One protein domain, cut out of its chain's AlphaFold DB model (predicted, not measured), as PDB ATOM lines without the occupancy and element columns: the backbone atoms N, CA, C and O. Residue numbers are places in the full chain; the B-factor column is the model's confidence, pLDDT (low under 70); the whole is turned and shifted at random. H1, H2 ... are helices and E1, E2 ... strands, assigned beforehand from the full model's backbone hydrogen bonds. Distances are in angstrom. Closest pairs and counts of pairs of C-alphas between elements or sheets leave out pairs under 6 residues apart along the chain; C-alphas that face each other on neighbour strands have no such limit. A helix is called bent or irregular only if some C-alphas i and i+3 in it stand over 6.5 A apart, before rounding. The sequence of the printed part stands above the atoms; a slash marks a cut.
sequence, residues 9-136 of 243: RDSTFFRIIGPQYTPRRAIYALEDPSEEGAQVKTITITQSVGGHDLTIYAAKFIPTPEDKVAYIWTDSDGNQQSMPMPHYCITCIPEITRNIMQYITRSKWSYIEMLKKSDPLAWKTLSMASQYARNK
ATOM      1  N   ARG A   9      82.657  41.798  84.851       40.88
ATOM      2  CA  ARG A   9      84.034  41.650  85.347       40.88
ATOM      3  C   ARG A   9      84.091  41.159  86.789       40.88
ATOM      4  O   ARG A   9      85.011  40.432  87.123       40.88
ATOM      5  N   ASP A  10      83.096  41.450  87.618       40.12
ATOM      6  CA  ASP A  10      83.051  40.984  89.007       40.12
ATOM      7  C   ASP A  10      82.743  39.483  89.115       40.12
ATOM      8  O   ASP A  10      82.922  38.883  90.171       40.12
ATOM      9  N   SER A  11      82.376  38.816  88.012       45.16
ATOM     10  CA  SER A  11      82.300  37.349  87.972       45.16
ATOM     11  C   SER A  11      83.655  36.665  88.222       45.16
ATOM     12  O   SER A  11      83.691  35.483  88.582       45.16
ATOM     13  N   THR A  12      84.780  37.391  88.118       42.59
ATOM     14  CA  THR A  12      86.098  36.876  88.519       42.59
ATOM     15  C   THR A  12      86.299  36.825  90.037       42.59
ATOM     16  O   THR A  12      87.218  36.132  90.473       42.59
ATOM     17  N   PHE A  13      85.442  37.451  90.862       40.06
ATOM     18  CA  PHE A  13      85.569  37.390  92.333       40.06
ATOM     19  C   PHE A  13      85.438  35.968  92.905       40.06
ATOM     20  O   PHE A  13      85.930  35.707  93.998       40.06
ATOM     21  N   PHE A  14      84.865  35.021  92.156       41.94
ATOM     22  CA  PHE A  14      84.763  33.616  92.571       41.94
ATOM     23  C   PHE A  14      85.894  32.713  92.046       41.94
ATOM     24  O   PHE A  14      85.806  31.495  92.182       41.94
ATOM     25  N   ARG A  15      86.945  33.261  91.411       41.28
ATOM     26  CA  ARG A  15      87.982  32.456  90.730       41.28
ATOM     27  C   ARG A  15      89.426  32.822  91.084       41.28
ATOM     28  O   ARG A  15      90.309  32.666  90.248       41.28
ATOM     29  N   ILE A  16      89.700  33.268  92.309       45.53
ATOM     30  CA  ILE A  16      91.097  33.407  92.780       45.53
ATOM     31  C   ILE A  16      91.706  32.020  93.064       45.53
ATOM     32  O   ILE A  16      92.888  31.787  92.832       45.53
ATOM     33  N   ILE A  17      90.872  31.066  93.483       47.12
ATOM     34  CA  ILE A  17      91.200  29.650  93.640       47.12
ATOM     35  C   ILE A  17      90.069  28.921  92.919       47.12
ATOM     36  O   ILE A  17      88.919  29.015  93.343       47.12
ATOM     37  N   GLY A  18      90.348  28.306  91.767       48.53
ATOM     38  CA  GLY A  18      89.326  27.601  90.982       48.53
ATOM     39  C   GLY A  18      88.584  26.543  91.814       48.53
ATOM     40  O   GLY A  18      89.059  26.182  92.897       48.53
ATOM     41  N   PRO A  19      87.431  26.027  91.335       52.75
ATOM     42  CA  PRO A  19      86.743  24.937  92.016       52.75
ATOM     43  C   PRO A  19      87.767  23.847  92.302       52.75
ATOM     44  O   PRO A  19      88.527  23.447  91.420       52.75
ATOM     45  N   GLN A  20      87.879  23.469  93.570       55.47
ATOM     46  CA  GLN A  20      88.903  22.540  93.994       55.47
ATOM     47  C   GLN A  20      88.563  21.167  93.399       55.47
ATOM     48  O   GLN A  20      87.718  20.455  93.930       55.47
ATOM     49  N   TYR A  21      89.160  20.848  92.252       59.31
ATOM     50  CA  TYR A  21      88.793  19.673  91.473       59.31
ATOM     51  C   TYR A  21      89.087  18.390  92.253       59.31
ATOM     52  O   TYR A  21      90.211  18.173  92.709       59.31
ATOM     53  N   THR A  22      88.074  17.538  92.371       65.44
ATOM     54  CA  THR A  22      88.257  16.125  92.695       65.44
ATOM     55  C   THR A  22      88.936  15.443  91.488       65.44
ATOM     56  O   THR A  22      88.475  15.625  90.356       65.44
ATOM     57  N   PRO A  23      90.003  14.643  91.673       68.69
ATOM     58  CA  PRO A  23      90.721  13.976  90.576       68.69
ATOM     59  C   PRO A  23      90.018  12.715  90.029       68.69
ATOM     60  O   PRO A  23      90.562  12.011  89.180       68.69
ATOM     61  N   ARG A  24      88.795  12.416  90.477       75.44
ATOM     62  CA  ARG A  24      88.044  11.201  90.137       75.44
ATOM     63  C   ARG A  24      87.715  11.116  88.643       75.44
ATOM     64  O   ARG A  24      86.938  11.915  88.123       75.44
ATOM     65  N   ARG A  25      88.219  10.072  87.973       76.62
ATOM     66  CA  ARG A  25      87.969   9.785  86.543       76.62
ATOM     67  C   ARG A  25      86.479   9.751  86.181       76.62
ATOM     68  O   ARG A  25      86.114  10.292  85.144       76.62
ATOM     69  N   ALA A  26      85.645   9.175  87.049       77.25
ATOM     70  CA  ALA A  26      84.196   9.060  86.851       77.25
ATOM     71  C   ALA A  26      83.519  10.417  86.573       77.25
ATOM     72  O   ALA A  26      82.642  10.511  85.722       77.25
ATOM     73  N   ILE A  27      83.991  11.498  87.212       76.44
ATOM     74  CA  ILE A  27      83.450  12.851  87.006       76.44
ATOM     75  C   ILE A  27      83.725  13.335  85.575       76.44
ATOM     76  O   ILE A  27      82.844  13.895  84.929       76.44
ATOM     77  N   TYR A  28      84.931  13.087  85.057       75.94
ATOM     78  CA  TYR A  28      85.313  13.473  83.694       75.94
ATOM     79  C   TYR A  28      84.687  12.572  82.625       75.94
ATOM     80  O   TYR A  28      84.490  13.008  81.496       75.94
ATOM     81  N   ALA A  29      84.356  11.331  82.987       80.88
ATOM     82  CA  ALA A  29      83.622  10.395  82.144       80.88
ATOM     83  C   ALA A  29      82.096  10.628  82.159       80.88
ATOM     84  O   ALA A  29      81.383   9.927  81.447       80.88
ATOM     85  N   LEU A  30      81.600  11.608  82.935       80.94
ATOM     86  CA  LEU A  30      80.168  11.869  83.151       80.94
ATOM     87  C   LEU A  30      79.401  10.646  83.684       80.94
ATOM     88  O   LEU A  30      78.206  10.485  83.432       80.94
ATOM     89  N   GLU A  31      80.093   9.793  84.432       85.38
ATOM     90  CA  GLU A  31      79.494   8.683  85.165       85.38
ATOM     91  C   GLU A  31      78.803   9.216  86.427       85.38
ATOM     92  O   GLU A  31      79.227  10.222  86.998       85.38
ATOM     93  N   ASP A  32      77.742   8.543  86.874       85.50
ATOM     94  CA  ASP A  32      77.024   8.908  88.096       85.50
ATOM     95  C   ASP A  32      77.757   8.334  89.328       85.50
ATOM     96  O   ASP A  32      77.821   7.112  89.475       85.50
ATOM     97  N   PRO A  33      78.340   9.170  90.212       85.38
ATOM     98  CA  PRO A  33      79.088   8.696  91.371       85.38
ATOM     99  C   PRO A  33      78.208   8.510  92.620       85.38
ATOM    100  O   PRO A  33      78.755   8.329  93.713       85.38
ATOM    101  N   SER A  34      76.881   8.624  92.494       89.81
ATOM    102  CA  SER A  34      75.954   8.502  93.619       89.81
ATOM    103  C   SER A  34      75.956   7.106  94.246       89.81
ATOM    104  O   SER A  34      76.270   6.097  93.620       89.81
ATOM    105  N   GLU A  35      75.639   7.063  95.537       90.38
ATOM    106  CA  GLU A  35      75.464   5.820  96.285       90.38
ATOM    107  C   GLU A  35      74.192   5.084  95.825       90.38
ATOM    108  O   GLU A  35      73.137   5.698  95.632       90.38
ATOM    109  N   GLU A  36      74.275   3.759  95.679       86.62
ATOM    110  CA  GLU A  36      73.135   2.930  95.280       86.62
ATOM    111  C   GLU A  36      71.972   3.071  96.277       86.62
ATOM    112  O   GLU A  36      72.114   2.845  97.478       86.62
ATOM    113  N   GLY A  37      70.793   3.461  95.780       88.25
ATOM    114  CA  GLY A  37      69.604   3.671  96.615       88.25
ATOM    115  C   GLY A  37      69.592   4.989  97.400       88.25
ATOM    116  O   GLY A  37      68.695   5.199  98.222       88.25
ATOM    117  N   ALA A  38      70.537   5.901  97.153       91.88
ATOM    118  CA  ALA A  38      70.534   7.213  97.782       91.88
ATOM    119  C   ALA A  38      69.275   8.023  97.434       91.88
ATOM    120  O   ALA A  38      68.795   8.051  96.300       91.88
ATOM    121  N   GLN A  39      68.756   8.754  98.423       93.88
ATOM    122  CA  GLN A  39      67.624   9.650  98.214       93.88
ATOM    123  C   GLN A  39      68.013  10.810  97.286       93.88
ATOM    124  O   GLN A  39      68.858  11.641  97.634       93.88
ATOM    125  N   VAL A  40      67.325  10.905  96.147       95.25
ATOM    126  CA  VAL A  40      67.481  12.005  95.193       95.25
ATOM    127  C   VAL A  40      66.790  13.263  95.719       95.25
ATOM    128  O   VAL A  40      65.601  13.263  96.043       95.25
ATOM    129  N   LYS A  41      67.538  14.364  95.783       95.19
ATOM    130  CA  LYS A  41      67.045  15.705  96.105       95.19
ATOM    131  C   LYS A  41      66.899  16.522  94.831       95.19
ATOM    132  O   LYS A  41      67.834  16.622  94.043       95.19
ATOM    133  N   THR A  42      65.740  17.149  94.664       96.69
ATOM    134  CA  THR A  42      65.506  18.111  93.582       96.69
ATOM    135  C   THR A  42      65.900  19.503  94.062       96.69
ATOM    136  O   THR A  42      65.432  19.946  95.111       96.69
ATOM    137  N   ILE A  43      66.765  20.183  93.313       94.69
ATOM    138  CA  ILE A  43      67.239  21.536  93.612       94.69
ATOM    139  C   ILE A  43      66.906  22.426  92.419       94.69
ATOM    140  O   ILE A  43      67.166  22.066  91.273       94.69
ATOM    141  N   THR A  44      66.362  23.606  92.697       94.06
ATOM    142  CA  THR A  44      66.079  24.618  91.681       94.06
ATOM    143  C   THR A  44      67.073  25.761  91.825       94.06
ATOM    144  O   THR A  44      67.186  26.360  92.892       94.06
ATOM    145  N   ILE A  45      67.802  26.049  90.751       91.62
ATOM    146  CA  ILE A  45      68.778  27.133  90.665       91.62
ATOM    147  C   ILE A  45      68.215  28.197  89.732       91.62
ATOM    148  O   ILE A  45      67.756  27.886  88.638       91.62
ATOM    149  N   THR A  46      68.293  29.458  90.133       87.94
ATOM    150  CA  THR A  46      67.875  30.588  89.305       87.94
ATOM    151  C   THR A  46      68.947  31.664  89.320       87.94
ATOM    152  O   THR A  46      69.617  31.869  90.332       87.94
ATOM    153  N   GLN A  47      69.126  32.347  88.192       83.00
ATOM    154  CA  GLN A  47      69.980  33.538  88.116       83.00
ATOM    155  C   GLN A  47      69.174  34.831  88.285       83.00
ATOM    156  O   GLN A  47      69.721  35.917  88.118       83.00
ATOM    157  N   SER A  48      67.869  34.730  88.573       81.00
ATOM    158  CA  SER A  48      66.949  35.874  88.669       81.00
ATOM    159  C   SER A  48      66.862  36.717  87.387       81.00
ATOM    160  O   SER A  48      66.362  37.840  87.405       81.00
ATOM    161  N   VAL A  49      67.313  36.173  86.252       78.56
ATOM    162  CA  VAL A  49      67.240  36.807  84.933       78.56
ATOM    163  C   VAL A  49      66.206  36.073  84.092       78.56
ATOM    164  O   VAL A  49      66.306  34.875  83.844       78.56
ATOM    165  N   GLY A  50      65.194  36.806  83.631       78.31
ATOM    166  CA  GLY A  50      64.207  36.272  82.695       78.31
ATOM    167  C   GLY A  50      63.213  35.262  83.269       78.31
ATOM    168  O   GLY A  50      62.465  34.697  82.481       78.31
ATOM    169  N   GLY A  51      63.197  35.040  84.589       85.94
ATOM    170  CA  GLY A  51      62.262  34.119  85.248       85.94
ATOM    171  C   GLY A  51      62.470  32.649  84.876       85.94
ATOM    172  O   GLY A  51      61.519  31.874  84.914       85.94
ATOM    173  N   HIS A  52      63.685  32.284  84.461       89.00
ATOM    174  CA  HIS A  52      64.026  30.911  84.105       89.00
ATOM    175  C   HIS A  52      64.712  30.222  85.270       89.00
ATOM    176  O   HIS A  52      65.653  30.762  85.853       89.00
ATOM    177  N   ASP A  53      64.283  28.994  85.525       92.12
ATOM    178  CA  ASP A  53      64.806  28.159  86.591       92.12
ATOM    179  C   ASP A  53      65.433  26.893  86.000       92.12
ATOM    180  O   ASP A  53      64.900  26.282  85.068       92.12
ATOM    181  N   LEU A  54      66.586  26.500  86.538       93.44
ATOM    182  CA  LEU A  54      67.290  25.268  86.219       93.44
ATOM    183  C   LEU A  54      67.060  24.255  87.339       93.44
ATOM    184  O   LEU A  54      67.534  24.430  88.460       93.44
ATOM    185  N   THR A  55      66.371  23.165  87.024       95.69
ATOM    186  CA  THR A  55      66.210  22.040  87.946       95.69
ATOM    187  C   THR A  55      67.367  21.057  87.796       95.69
ATOM    188  O   THR A  55      67.596  20.522  86.709       95.69
ATOM    189  N   ILE A  56      68.055  20.785  88.902       95.50
ATOM    190  CA  ILE A  56      69.087  19.754  89.015       95.50
ATOM    191  C   ILE A  56      68.695  18.716  90.069       95.50
ATOM    192  O   ILE A  56      67.871  18.970  90.952       95.50
ATOM    193  N   TYR A  57      69.328  17.554  89.990       95.62
ATOM    194  CA  TYR A  57      69.154  16.455  90.929       95.62
ATOM    195  C   TYR A  57      70.477  16.174  91.630       95.62
ATOM    196  O   TYR A  57      71.530  16.122  90.992       95.62
ATOM    197  N   ALA A  58      70.421  16.012  92.947       95.00
ATOM    198  CA  ALA A  58      71.585  15.714  93.762       95.00
ATOM    199  C   ALA A  58      71.321  14.515  94.674       95.00
ATOM    200  O   ALA A  58      70.271  14.433  95.310       95.00
ATOM    201  N   ALA A  59      72.289  13.615  94.783       95.31
ATOM    202  CA  ALA A  59      72.243  12.458  95.672       95.31
ATOM    203  C   ALA A  59      73.534  12.363  96.488       95.31
ATOM    204  O   ALA A  59      74.541  13.002  96.166       95.31
ATOM    205  N   LYS A  60      73.490  11.600  97.584       94.25
ATOM    206  CA  LYS A  60      74.693  11.343  98.380       94.25
ATOM    207  C   LYS A  60      75.677  10.498  97.575       94.25
ATOM    208  O   LYS A  60      75.257   9.649  96.794       94.25
ATOM    209  N   PHE A  61      76.967  10.730  97.781       91.62
ATOM    210  CA  PHE A  61      78.029   9.870  97.262       91.62
ATOM    211  C   PHE A  61      78.935   9.401  98.397       91.62
ATOM    212  O   PHE A  61      79.027  10.048  99.443       91.62
ATOM    213  N   ILE A  62      79.627   8.288  98.164       89.19
ATOM    214  CA  ILE A  62      80.636   7.768  99.085       89.19
ATOM    215  C   ILE A  62      81.969   8.465  98.768       89.19
ATOM    216  O   ILE A  62      82.473   8.301  97.649       89.19
ATOM    217  N   PRO A  63      82.533   9.257  99.702       88.62
ATOM    218  CA  PRO A  63      83.794   9.948  99.478       88.62
ATOM    219  C   PRO A  63      84.963   8.963  99.438       88.62
ATOM    220  O   PRO A  63      85.045   8.019 100.224       88.62
ATOM    221  N   THR A  64      85.890   9.216  98.527       85.75
ATOM    222  CA  THR A  64      87.184   8.541  98.415       85.75
ATOM    223  C   THR A  64      88.278   9.379  99.093       85.75
ATOM    224  O   THR A  64      88.077  10.573  99.315       85.75
ATOM    225  N   PRO A  65      89.453   8.814  99.428       85.19
ATOM    226  CA  PRO A  65      90.545   9.574 100.055       85.19
ATOM    227  C   PRO A  65      91.046  10.768  99.229       85.19
ATOM    228  O   PRO A  65      91.663  11.684  99.764       85.19
ATOM    229  N   GLU A  66      90.791  10.746  97.922       82.88
ATOM    230  CA  GLU A  66      91.166  11.792  96.972       82.88
ATOM    231  C   GLU A  66      90.127  12.925  96.899       82.88
ATOM    232  O   GLU A  66      90.397  13.983  96.322       82.88
ATOM    233  N   ASP A  67      88.936  12.716  97.469       82.31
ATOM    234  CA  ASP A  67      87.847  13.681  97.448       82.31
ATOM    235  C   ASP A  67      88.049  14.797  98.469       82.31
ATOM    236  O   ASP A  67      88.428  14.597  99.626       82.31
ATOM    237  N   LYS A  68      87.697  16.010  98.049       81.12
ATOM    238  CA  LYS A  68      87.694  17.172  98.932       81.12
ATOM    239  C   LYS A  68      86.390  17.236  99.714       81.12
ATOM    240  O   LYS A  68      85.381  17.742  99.237       81.12
ATOM    241  N   VAL A  69      86.443  16.717 100.936       86.25
ATOM    242  CA  VAL A  69      85.308  16.633 101.874       86.25
ATOM    243  C   VAL A  69      85.191  17.833 102.819       86.25
ATOM    244  O   VAL A  69      84.244  17.926 103.597       86.25
ATOM    245  N   ALA A  70      86.142  18.765 102.779       86.38
ATOM    246  CA  ALA A  70      86.115  19.977 103.585       86.38
ATOM    247  C   ALA A  70      86.736  21.153 102.832       86.38
ATOM    248  O   ALA A  70      87.708  20.998 102.091       86.38
ATOM    249  N   TYR A  71      86.181  22.338 103.059       84.38
ATOM    250  CA  TYR A  71      86.774  23.593 102.635       84.38
ATOM    251  C   TYR A  71      87.695  24.098 103.745       84.38
ATOM    252  O   TYR A  71      87.237  24.380 104.851       84.38
ATOM    253  N   ILE A  72      88.991  24.192 103.451       85.94
ATOM    254  CA  ILE A  72      90.019  24.658 104.386       85.94
ATOM    255  C   ILE A  72      90.493  26.032 103.915       85.94
ATOM    256  O   ILE A  72      90.822  26.201 102.738       85.94
ATOM    257  N   TRP A  73      90.534  27.007 104.821       86.50
ATOM    258  CA  TRP A  73      91.054  28.347 104.549       86.50
ATOM    259  C   TRP A  73      91.880  28.860 105.725       86.50
ATOM    260  O   TRP A  73      91.767  28.369 106.846       86.50
ATOM    261  N   THR A  74      92.722  29.855 105.466       90.44
ATOM    262  CA  THR A  74      93.437  30.595 106.508       90.44
ATOM    263  C   THR A  74      92.639  31.854 106.831       90.44
ATOM    264  O   THR A  74      92.243  32.576 105.914       90.44
ATOM    265  N   ASP A  75      92.347  32.091 108.108       88.44
ATOM    266  CA  ASP A  75      91.665  33.309 108.552       88.44
ATOM    267  C   ASP A  75      92.594  34.539 108.519       88.44
ATOM    268  O   ASP A  75      93.781  34.449 108.200       88.44
ATOM    269  N   SER A  76      92.044  35.718 108.821       89.12
ATOM    270  CA  SER A  76      92.818  36.966 108.898       89.12
ATOM    271  C   SER A  76      93.909  36.943 109.970       89.12
ATOM    272  O   SER A  76      94.863  37.712 109.873       89.12
ATOM    273  N   ASP A  77      93.780  36.058 110.958       90.56
ATOM    274  CA  ASP A  77      94.690  35.913 112.092       90.56
ATOM    275  C   ASP A  77      95.769  34.843 111.828       90.56
ATOM    276  O   ASP A  77      96.621  34.584 112.678       90.56
ATOM    277  N   GLY A  78      95.766  34.235 110.634       89.38
ATOM    278  CA  GLY A  78      96.737  33.233 110.205       89.38
ATOM    279  C   GLY A  78      96.432  31.801 110.657       89.38
ATOM    280  O   GLY A  78      97.224  30.902 110.365       89.38
ATOM    281  N   ASN A  79      95.305  31.544 111.323       92.31
ATOM    282  CA  ASN A  79      94.927  30.196 111.742       92.31
ATOM    283  C   ASN A  79      94.229  29.445 110.606       92.31
ATOM    284  O   ASN A  79      93.471  30.014 109.817       92.31
ATOM    285  N   GLN A  80      94.460  28.134 110.531       90.38
ATOM    286  CA  GLN A  80      93.716  27.278 109.613       90.38
ATOM    287  C   GLN A  80      92.332  26.962 110.177       90.38
ATOM    288  O   GLN A  80      92.199  26.394 111.260       90.38
ATOM    289  N   GLN A  81      91.312  27.289 109.394       90.75
ATOM    290  CA  GLN A  81      89.919  26.954 109.632       90.75
ATOM    291  C   GLN A  81      89.475  25.879 108.638       90.75
ATOM    292  O   GLN A  81      89.967  25.808 107.509       90.75
ATOM    293  N   SER A  82      88.533  25.037 109.056       89.94
ATOM    294  CA  SER A  82      87.976  23.970 108.227       89.94
ATOM    295  C   SER A  82      86.460  23.922 108.366       89.94
ATOM    296  O   SER A  82      85.928  23.933 109.475       89.94
ATOM    297  N   MET A  83      85.765  23.853 107.232       89.00
ATOM    298  CA  MET A  83      84.318  23.686 107.152       89.00
ATOM    299  C   MET A  83      84.009  22.377 106.420       89.00
ATOM    300  O   MET A  83      84.358  22.253 105.241       89.00
ATOM    301  N   PRO A  84      83.347  21.402 107.071       88.75
ATOM    302  CA  PRO A  84      82.965  20.159 106.413       88.75
ATOM    303  C   PRO A  84      81.970  20.445 105.284       88.75
ATOM    304  O   PRO A  84      81.023  21.216 105.450       88.75
ATOM    305  N   MET A  85      82.183  19.815 104.132       86.69
ATOM    306  CA  MET A  85      81.304  19.927 102.976       86.69
ATOM    307  C   MET A  85      80.351  18.731 102.931       86.69
ATOM    308  O   MET A  85      80.773  17.591 103.120       86.69
ATOM    309  N   PRO A  86      79.054  18.949 102.669       87.44
ATOM    310  CA  PRO A  86      78.114  17.847 102.570       87.44
ATOM    311  C   PRO A  86      78.415  17.007 101.316       87.44
ATOM    312  O   PRO A  86      78.571  17.549 100.223       87.44
ATOM    313  N   HIS A  87      78.468  15.679 101.471       90.69
ATOM    314  CA  HIS A  87      78.812  14.740 100.394       90.69
ATOM    315  C   HIS A  87      77.645  14.527  99.423       90.69
ATOM    316  O   HIS A  87      76.996  13.482  99.422       90.69
ATOM    317  N   TYR A  88      77.353  15.541  98.613       90.94
ATOM    318  CA  TYR A  88      76.376  15.461  97.534       90.94
ATOM    319  C   TYR A  88      77.055  15.606  96.180       90.94
ATOM    320  O   TYR A  88      77.946  16.431  95.996       90.94
ATOM    321  N   CYS A  89      76.586  14.807  95.233       89.12
ATOM    322  CA  CYS A  89      76.976  14.861  93.838       89.12
ATOM    323  C   CYS A  89      75.742  15.089  92.967       89.12
ATOM    324  O   CYS A  89      74.606  14.885  93.403       89.12
ATOM    325  N   ILE A  90      75.982  15.528  91.737       91.56
ATOM    326  CA  ILE A  90      74.960  15.600  90.700       91.56
ATOM    327  C   ILE A  90      74.653  14.167  90.235       91.56
ATOM    328  O   ILE A  90      75.581  13.413  89.959       91.56
ATOM    329  N   THR A  91      73.373  13.810  90.149       92.69
ATOM    330  CA  THR A  91      72.880  12.484  89.718       92.69
ATOM    331  C   THR A  91      71.877  12.638  88.573       92.69
ATOM    332  O   THR A  91      71.498  13.762  88.251       92.69
ATOM    333  N   CYS A  92      71.418  11.547  87.954       90.88
ATOM    334  CA  CYS A  92      70.481  11.600  86.822       90.88
ATOM    335  C   CYS A  92      71.055  12.458  85.676       90.88
ATOM    336  O   CYS A  92      70.433  13.409  85.186       90.88
ATOM    337  N   ILE A  93      72.306  12.163  85.298       91.31
ATOM    338  CA  ILE A  93      73.085  12.931  84.316       91.31
ATOM    339  C   ILE A  93      72.328  13.154  82.990       91.31
ATOM    340  O   ILE A  93      72.340  14.293  82.501       91.31
ATOM    341  N   PRO A  94      71.620  12.162  82.407       91.75
ATOM    342  CA  PRO A  94      70.857  12.375  81.175       91.75
ATOM    343  C   PRO A  94      69.736  13.414  81.333       91.75
ATOM    344  O   PRO A  94      69.573  14.308  80.495       91.75
ATOM    345  N   GLU A  95      68.974  13.348  82.425       93.69
ATOM    346  CA  GLU A  95      67.886  14.277  82.721       93.69
ATOM    347  C   GLU A  95      68.406  15.686  82.978       93.69
ATOM    348  O   GLU A  95      67.823  16.652  82.483       93.69
ATOM    349  N   ILE A  96      69.516  15.821  83.704       92.56
ATOM    350  CA  ILE A  96      70.133  17.123  83.967       92.56
ATOM    351  C   ILE A  96      70.681  17.730  82.692       92.56
ATOM    352  O   ILE A  96      70.460  18.914  82.451       92.56
ATOM    353  N   THR A  97      71.327  16.935  81.843       91.12
ATOM    354  CA  THR A  97      71.799  17.401  80.535       91.12
ATOM    355  C   THR A  97      70.633  17.977  79.731       91.12
ATOM    356  O   THR A  97      70.712  19.097  79.222       91.12
ATOM    357  N   ARG A  98      69.493  17.275  79.705       95.00
ATOM    358  CA  ARG A  98      68.261  17.774  79.084       95.00
ATOM    359  C   ARG A  98      67.752  19.059  79.750       95.00
ATOM    360  O   ARG A  98      67.406  19.998  79.034       95.00
ATOM    361  N   ASN A  99      67.719  19.131  81.080       95.00
ATOM    362  CA  ASN A  99      67.262  20.315  81.814       95.00
ATOM    363  C   ASN A  99      68.164  21.536  81.557       95.00
ATOM    364  O   ASN A  99      67.651  22.630  81.328       95.00
ATOM    365  N   ILE A 100      69.487  21.351  81.517       92.50
ATOM    366  CA  ILE A 100      70.468  22.394  81.185       92.50
ATOM    367  C   ILE A 100      70.233  22.903  79.764       92.50
ATOM    368  O   ILE A 100      70.109  24.109  79.555       92.50
ATOM    369  N   MET A 101      70.099  22.005  78.785       92.50
ATOM    370  CA  MET A 101      69.854  22.394  77.393       92.50
ATOM    371  C   MET A 101      68.523  23.142  77.230       92.50
ATOM    372  O   MET A 101      68.448  24.141  76.506       92.50
ATOM    373  N   GLN A 102      67.478  22.716  77.947       93.12
ATOM    374  CA  GLN A 102      66.197  23.425  77.980       93.12
ATOM    375  C   GLN A 102      66.325  24.807  78.626       93.12
ATOM    376  O   GLN A 102      65.813  25.778  78.065       93.12
ATOM    377  N   TYR A 103      67.028  24.919  79.754       92.31
ATOM    378  CA  TYR A 103      67.286  26.194  80.419       92.31
ATOM    379  C   TYR A 103      68.037  27.160  79.499       92.31
ATOM    380  O   TYR A 103      67.595  28.293  79.322       92.31
ATOM    381  N   ILE A 104      69.122  26.719  78.852       89.25
ATOM    382  CA  ILE A 104      69.900  27.542  77.908       89.25
ATOM    383  C   ILE A 104      68.995  28.046  76.780       89.25
ATOM    384  O   ILE A 104      68.967  29.238  76.482       89.25
ATOM    385  N   THR A 105      68.204  27.151  76.187       89.81
ATOM    386  CA  THR A 105      67.324  27.493  75.062       89.81
ATOM    387  C   THR A 105      66.252  28.508  75.459       89.81
ATOM    388  O   THR A 105      66.013  29.469  74.724       89.81
ATOM    389  N   ARG A 106      65.621  28.325  76.626       90.00
ATOM    390  CA  ARG A 106      64.564  29.214  77.132       90.00
ATOM    391  C   ARG A 106      65.113  30.563  77.594       90.00
ATOM    392  O   ARG A 106      64.506  31.594  77.315       90.00
ATOM    393  N   SER A 107      66.272  30.562  78.248       89.62
ATOM    394  CA  SER A 107      66.863  31.759  78.849       89.62
ATOM    395  C   SER A 107      67.607  32.656  77.865       89.62
ATOM    396  O   SER A 107      67.672  33.866  78.096       89.62
ATOM    397  N   LYS A 108      68.099  32.114  76.740       88.62
ATOM    398  CA  LYS A 108      68.887  32.845  75.729       88.62
ATOM    399  C   LYS A 108      68.308  34.221  75.391       88.62
ATOM    400  O   LYS A 108      69.030  35.214  75.381       88.62
ATOM    401  N   TRP A 109      67.007  34.287  75.118       88.25
ATOM    402  CA  TRP A 109      66.363  35.533  74.702       88.25
ATOM    403  C   TRP A 109      66.299  36.573  75.814       88.25
ATOM    404  O   TRP A 109      66.493  37.754  75.542       88.25
ATOM    405  N   SER A 110      66.109  36.150  77.063       89.94
ATOM    406  CA  SER A 110      66.105  37.062  78.206       89.94
ATOM    407  C   SER A 110      67.459  37.749  78.384       89.94
ATOM    408  O   SER A 110      67.501  38.953  78.635       89.94
ATOM    409  N   TYR A 111      68.565  37.024  78.184       87.88
ATOM    410  CA  TYR A 111      69.907  37.617  78.213       87.88
ATOM    411  C   TYR A 111      70.156  38.559  77.035       87.88
ATOM    412  O   TYR A 111      70.741  39.622  77.220       87.88
ATOM    413  N   ILE A 112      69.686  38.207  75.835       87.31
ATOM    414  CA  ILE A 112      69.810  39.072  74.654       87.31
ATOM    415  C   ILE A 112      69.028  40.381  74.844       87.31
ATOM    416  O   ILE A 112      69.547  41.457  74.551       87.31
ATOM    417  N   GLU A 113      67.805  40.318  75.373       87.50
ATOM    418  CA  GLU A 113      67.006  41.515  75.665       87.50
ATOM    419  C   GLU A 113      67.622  42.362  76.784       87.50
ATOM    420  O   GLU A 113      67.571  43.593  76.731       87.50
ATOM    421  N   MET A 114      68.248  41.730  77.778       87.50
ATOM    422  CA  MET A 114      69.021  42.444  78.793       87.50
ATOM    423  C   MET A 114      70.218  43.169  78.165       87.50
ATOM    424  O   MET A 114      70.375  44.365  78.400       87.50
ATOM    425  N   LEU A 115      70.988  42.490  77.305       86.06
ATOM    426  CA  LEU A 115      72.126  43.069  76.583       86.06
ATOM    427  C   LEU A 115      71.700  44.271  75.735       86.06
ATOM    428  O   LEU A 115      72.353  45.309  75.755       86.06
ATOM    429  N   LYS A 116      70.572  44.156  75.028       87.50
ATOM    430  CA  LYS A 116      70.000  45.239  74.223       87.50
ATOM    431  C   LYS A 116      69.690  46.491  75.042       87.50
ATOM    432  O   LYS A 116      69.831  47.597  74.527       87.50
ATOM    433  N   LYS A 117      69.260  46.325  76.296       86.56
ATOM    434  CA  LYS A 117      68.979  47.438  77.213       86.56
ATOM    435  C   LYS A 117      70.246  48.011  77.844       86.56
ATOM    436  O   LYS A 117      70.302  49.218  78.050       86.56
ATOM    437  N   SER A 118      71.223  47.167  78.175       89.94
ATOM    438  CA  SER A 118      72.425  47.578  78.908       89.94
ATOM    439  C   SER A 118      73.528  48.138  78.010       89.94
ATOM    440  O   SER A 118      74.205  49.078  78.410       89.94
ATOM    441  N   ASP A 119      73.721  47.574  76.814       91.19
ATOM    442  CA  ASP A 119      74.825  47.912  75.914       91.19
ATOM    443  C   ASP A 119      74.350  48.007  74.447       91.19
ATOM    444  O   ASP A 119      74.300  47.007  73.713       91.19
ATOM    445  N   PRO A 120      74.025  49.228  73.978       89.44
ATOM    446  CA  PRO A 120      73.619  49.466  72.597       89.44
ATOM    447  C   PRO A 120      74.694  49.099  71.564       89.44
ATOM    448  O   PRO A 120      74.351  48.729  70.437       89.44
ATOM    449  N   LEU A 121      75.982  49.202  71.917       91.19
ATOM    450  CA  LEU A 121      77.083  48.888  71.009       91.19
ATOM    451  C   LEU A 121      77.207  47.374  70.831       91.19
ATOM    452  O   LEU A 121      77.243  46.902  69.693       91.19
ATOM    453  N   ALA A 122      77.195  46.610  71.924       87.94
ATOM    454  CA  ALA A 122      77.193  45.149  71.869       87.94
ATOM    455  C   ALA A 122      75.972  44.617  71.104       87.94
ATOM    456  O   ALA A 122      76.109  43.730  70.258       87.94
ATOM    457  N   TRP A 123      74.790  45.207  71.317       90.94
ATOM    458  CA  TRP A 123      73.591  44.857  70.553       90.94
ATOM    459  C   TRP A 123      73.724  45.159  69.060       90.94
ATOM    460  O   TRP A 123      73.337  44.331  68.229       90.94
ATOM    461  N   LYS A 124      74.286  46.318  68.692       91.31
ATOM    462  CA  LYS A 124      74.536  46.665  67.288       91.31
ATOM    463  C   LYS A 124      75.491  45.662  66.644       91.31
ATOM    464  O   LYS A 124      75.198  45.179  65.552       91.31
ATOM    465  N   THR A 125      76.571  45.293  67.329       92.69
ATOM    466  CA  THR A 125      77.521  44.265  66.874       92.69
ATOM    467  C   THR A 125      76.835  42.915  66.670       92.69
ATOM    468  O   THR A 125      76.948  42.332  65.594       92.69
ATOM    469  N   LEU A 126      76.051  42.450  67.649       89.00
ATOM    470  CA  LEU A 126      75.301  41.193  67.551       89.00
ATOM    471  C   LEU A 126      74.280  41.213  66.403       89.00
ATOM    472  O   LEU A 126      74.133  40.225  65.681       89.00
ATOM    473  N   SER A 127      73.589  42.339  66.214       88.25
ATOM    474  CA  SER A 127      72.602  42.523  65.145       88.25
ATOM    475  C   SER A 127      73.256  42.478  63.765       88.25
ATOM    476  O   SER A 127      72.765  41.774  62.884       88.25
ATOM    477  N   MET A 128      74.390  43.166  63.590       88.44
ATOM    478  CA  MET A 128      75.167  43.135  62.346       88.44
ATOM    479  C   MET A 128      75.712  41.733  62.062       88.44
ATOM    480  O   MET A 128      75.575  41.252  60.942       88.44
ATOM    481  N   ALA A 129      76.259  41.046  63.069       85.06
ATOM    482  CA  ALA A 129      76.736  39.671  62.923       85.06
ATOM    483  C   ALA A 129      75.598  38.710  62.539       85.06
ATOM    484  O   ALA A 129      75.758  37.888  61.643       85.06
ATOM    485  N   SER A 130      74.423  38.857  63.158       84.44
ATOM    486  CA  SER A 130      73.238  38.050  62.836       84.44
ATOM    487  C   SER A 130      72.728  38.313  61.419       84.44
ATOM    488  O   SER A 130      72.330  37.382  60.721       84.44
ATOM    489  N   GLN A 131      72.736  39.573  60.976       85.19
ATOM    490  CA  GLN A 131      72.371  39.943  59.610       85.19
ATOM    491  C   GLN A 131      73.380  39.393  58.600       85.19
ATOM    492  O   GLN A 131      72.976  38.828  57.587       85.19
ATOM    493  N   TYR A 132      74.675  39.511  58.894       80.81
ATOM    494  CA  TYR A 132      75.733  38.942  58.071       80.81
ATOM    495  C   TYR A 132      75.579  37.426  57.953       80.81
ATOM    496  O   TYR A 132      75.545  36.924  56.842       80.81
ATOM    497  N   ALA A 133      75.384  36.711  59.066       78.75
ATOM    498  CA  ALA A 133      75.188  35.261  59.065       78.75
ATOM    499  C   ALA A 133      73.957  34.823  58.252       78.75
ATOM    500  O   ALA A 133      74.018  33.819  57.557       78.75
ATOM    501  N   ARG A 134      72.854  35.584  58.297       78.75
ATOM    502  CA  ARG A 134      71.652  35.309  57.484       78.75
ATOM    503  C   ARG A 134      71.855  35.569  55.994       78.75
ATOM    504  O   ARG A 134      71.239  34.898  55.179       78.75
ATOM    505  N   ASN A 135      72.668  36.566  55.659       78.81
ATOM    506  CA  ASN A 135      72.924  36.975  54.280       78.81
ATOM    507  C   ASN A 135      74.153  36.282  53.678       78.81
ATOM    508  O   ASN A 135      74.446  36.477  52.497       78.81
ATOM    509  N   LYS A 136      74.904  35.514  54.474       71.62
ATOM    510  CA  LYS A 136      76.082  34.803  54.007       71.62
ATOM    511  C   LYS A 136      75.635  33.618  53.157       71.62
ATOM    512  O   LYS A 136      74.952  32.728  53.645       71.62
TER     513      LYS A 136
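What this domain is: This is residues 9 to 136 of the 243 residues of an uncharacterized protein of Togninia minima (strain UCR-PA7) (UniProt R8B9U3). Picture a small antiparallel sheet, E1 - E2 - E5, with the first arm of a long bent helix, H3, over one face and the other face bare; the second arm runs on past the sheet and makes a corner with H4. A separate hairpin, E3 and E4, lies beyond the sheet, and residues 9 to 19 and 128 to 136 stand free. The printed part has 128 residues, with four named helices and five named strands in the order H1 H2 E1 E2 E3 E4 E5 H3 H4 along the chain; the class is mixed, helices and strands, with 52 of the 128 printed residues in the helices and 27 in the strands. It is loose, with a radius of gyration of the C-alphas of 20.1 A and spans of 56 by 44 by 28 A.

How they stand to each other: Start at E2, residues 53 to 60, the inner strand. It forms a hairpin with E1, residues 41 to 46, where N 43 and O 56 are 2.9 A apart. E5, residues 88 to 90, is its other antiparallel neighbour, with N 89 and O 59 at 2.9 A. H3, residues 93 to 118, was assigned as one helix by its hydrogen bonds but is bent: C-alphas 106 and 109 are 7.0 A apart, and arms H3a, 93 to 106, and H3b, 109 to 118, stand at a steep tilt of 45 degrees. H3a is on the sheet over E2, height 8.0 A; their closest C-alphas, Ile 56 and Ile 96, are 5.8 A apart. H4, residues 120 to 135, touches H3b only at the corner, closest C-alphas Lys 116 and Trp 123 at 5.1 A. E3, residues 70 to 74, and E4, residues 80 to 84, form a hairpin, with N 71 and O 83 at 2.8 A. H1, residues 9 to 14, and H2, residues 25 to 28, are not on the sheet. In H3a, H3b and H4 every O i to N i+4 pair is within hydrogen-bond range; in H1 0 of 2 are, beside 2 of 3 O i to N i+3 pairs, and H2 is too short for an i+4 pair.

Where its parts are: Find C-alpha 53 at (64.806, 28.159, 86.591); E2 runs 22.8 A from there, and E1 16.4 A. H3a begins at C-alpha 93, (73.085, 12.931, 84.316), and is 19.7 A long; H3b is 14.1 A. H4, 22.2 A, ends at C-alpha 135, (72.924, 36.975, 54.280).

The domain as a whole: The C-alphas farthest apart, Asn 79 and Asn 135, are 61.9 A apart. The printed part has no cut, and the link from H2 to E1 is long. Look for low pLDDT, under 70, at residues 9 to 23.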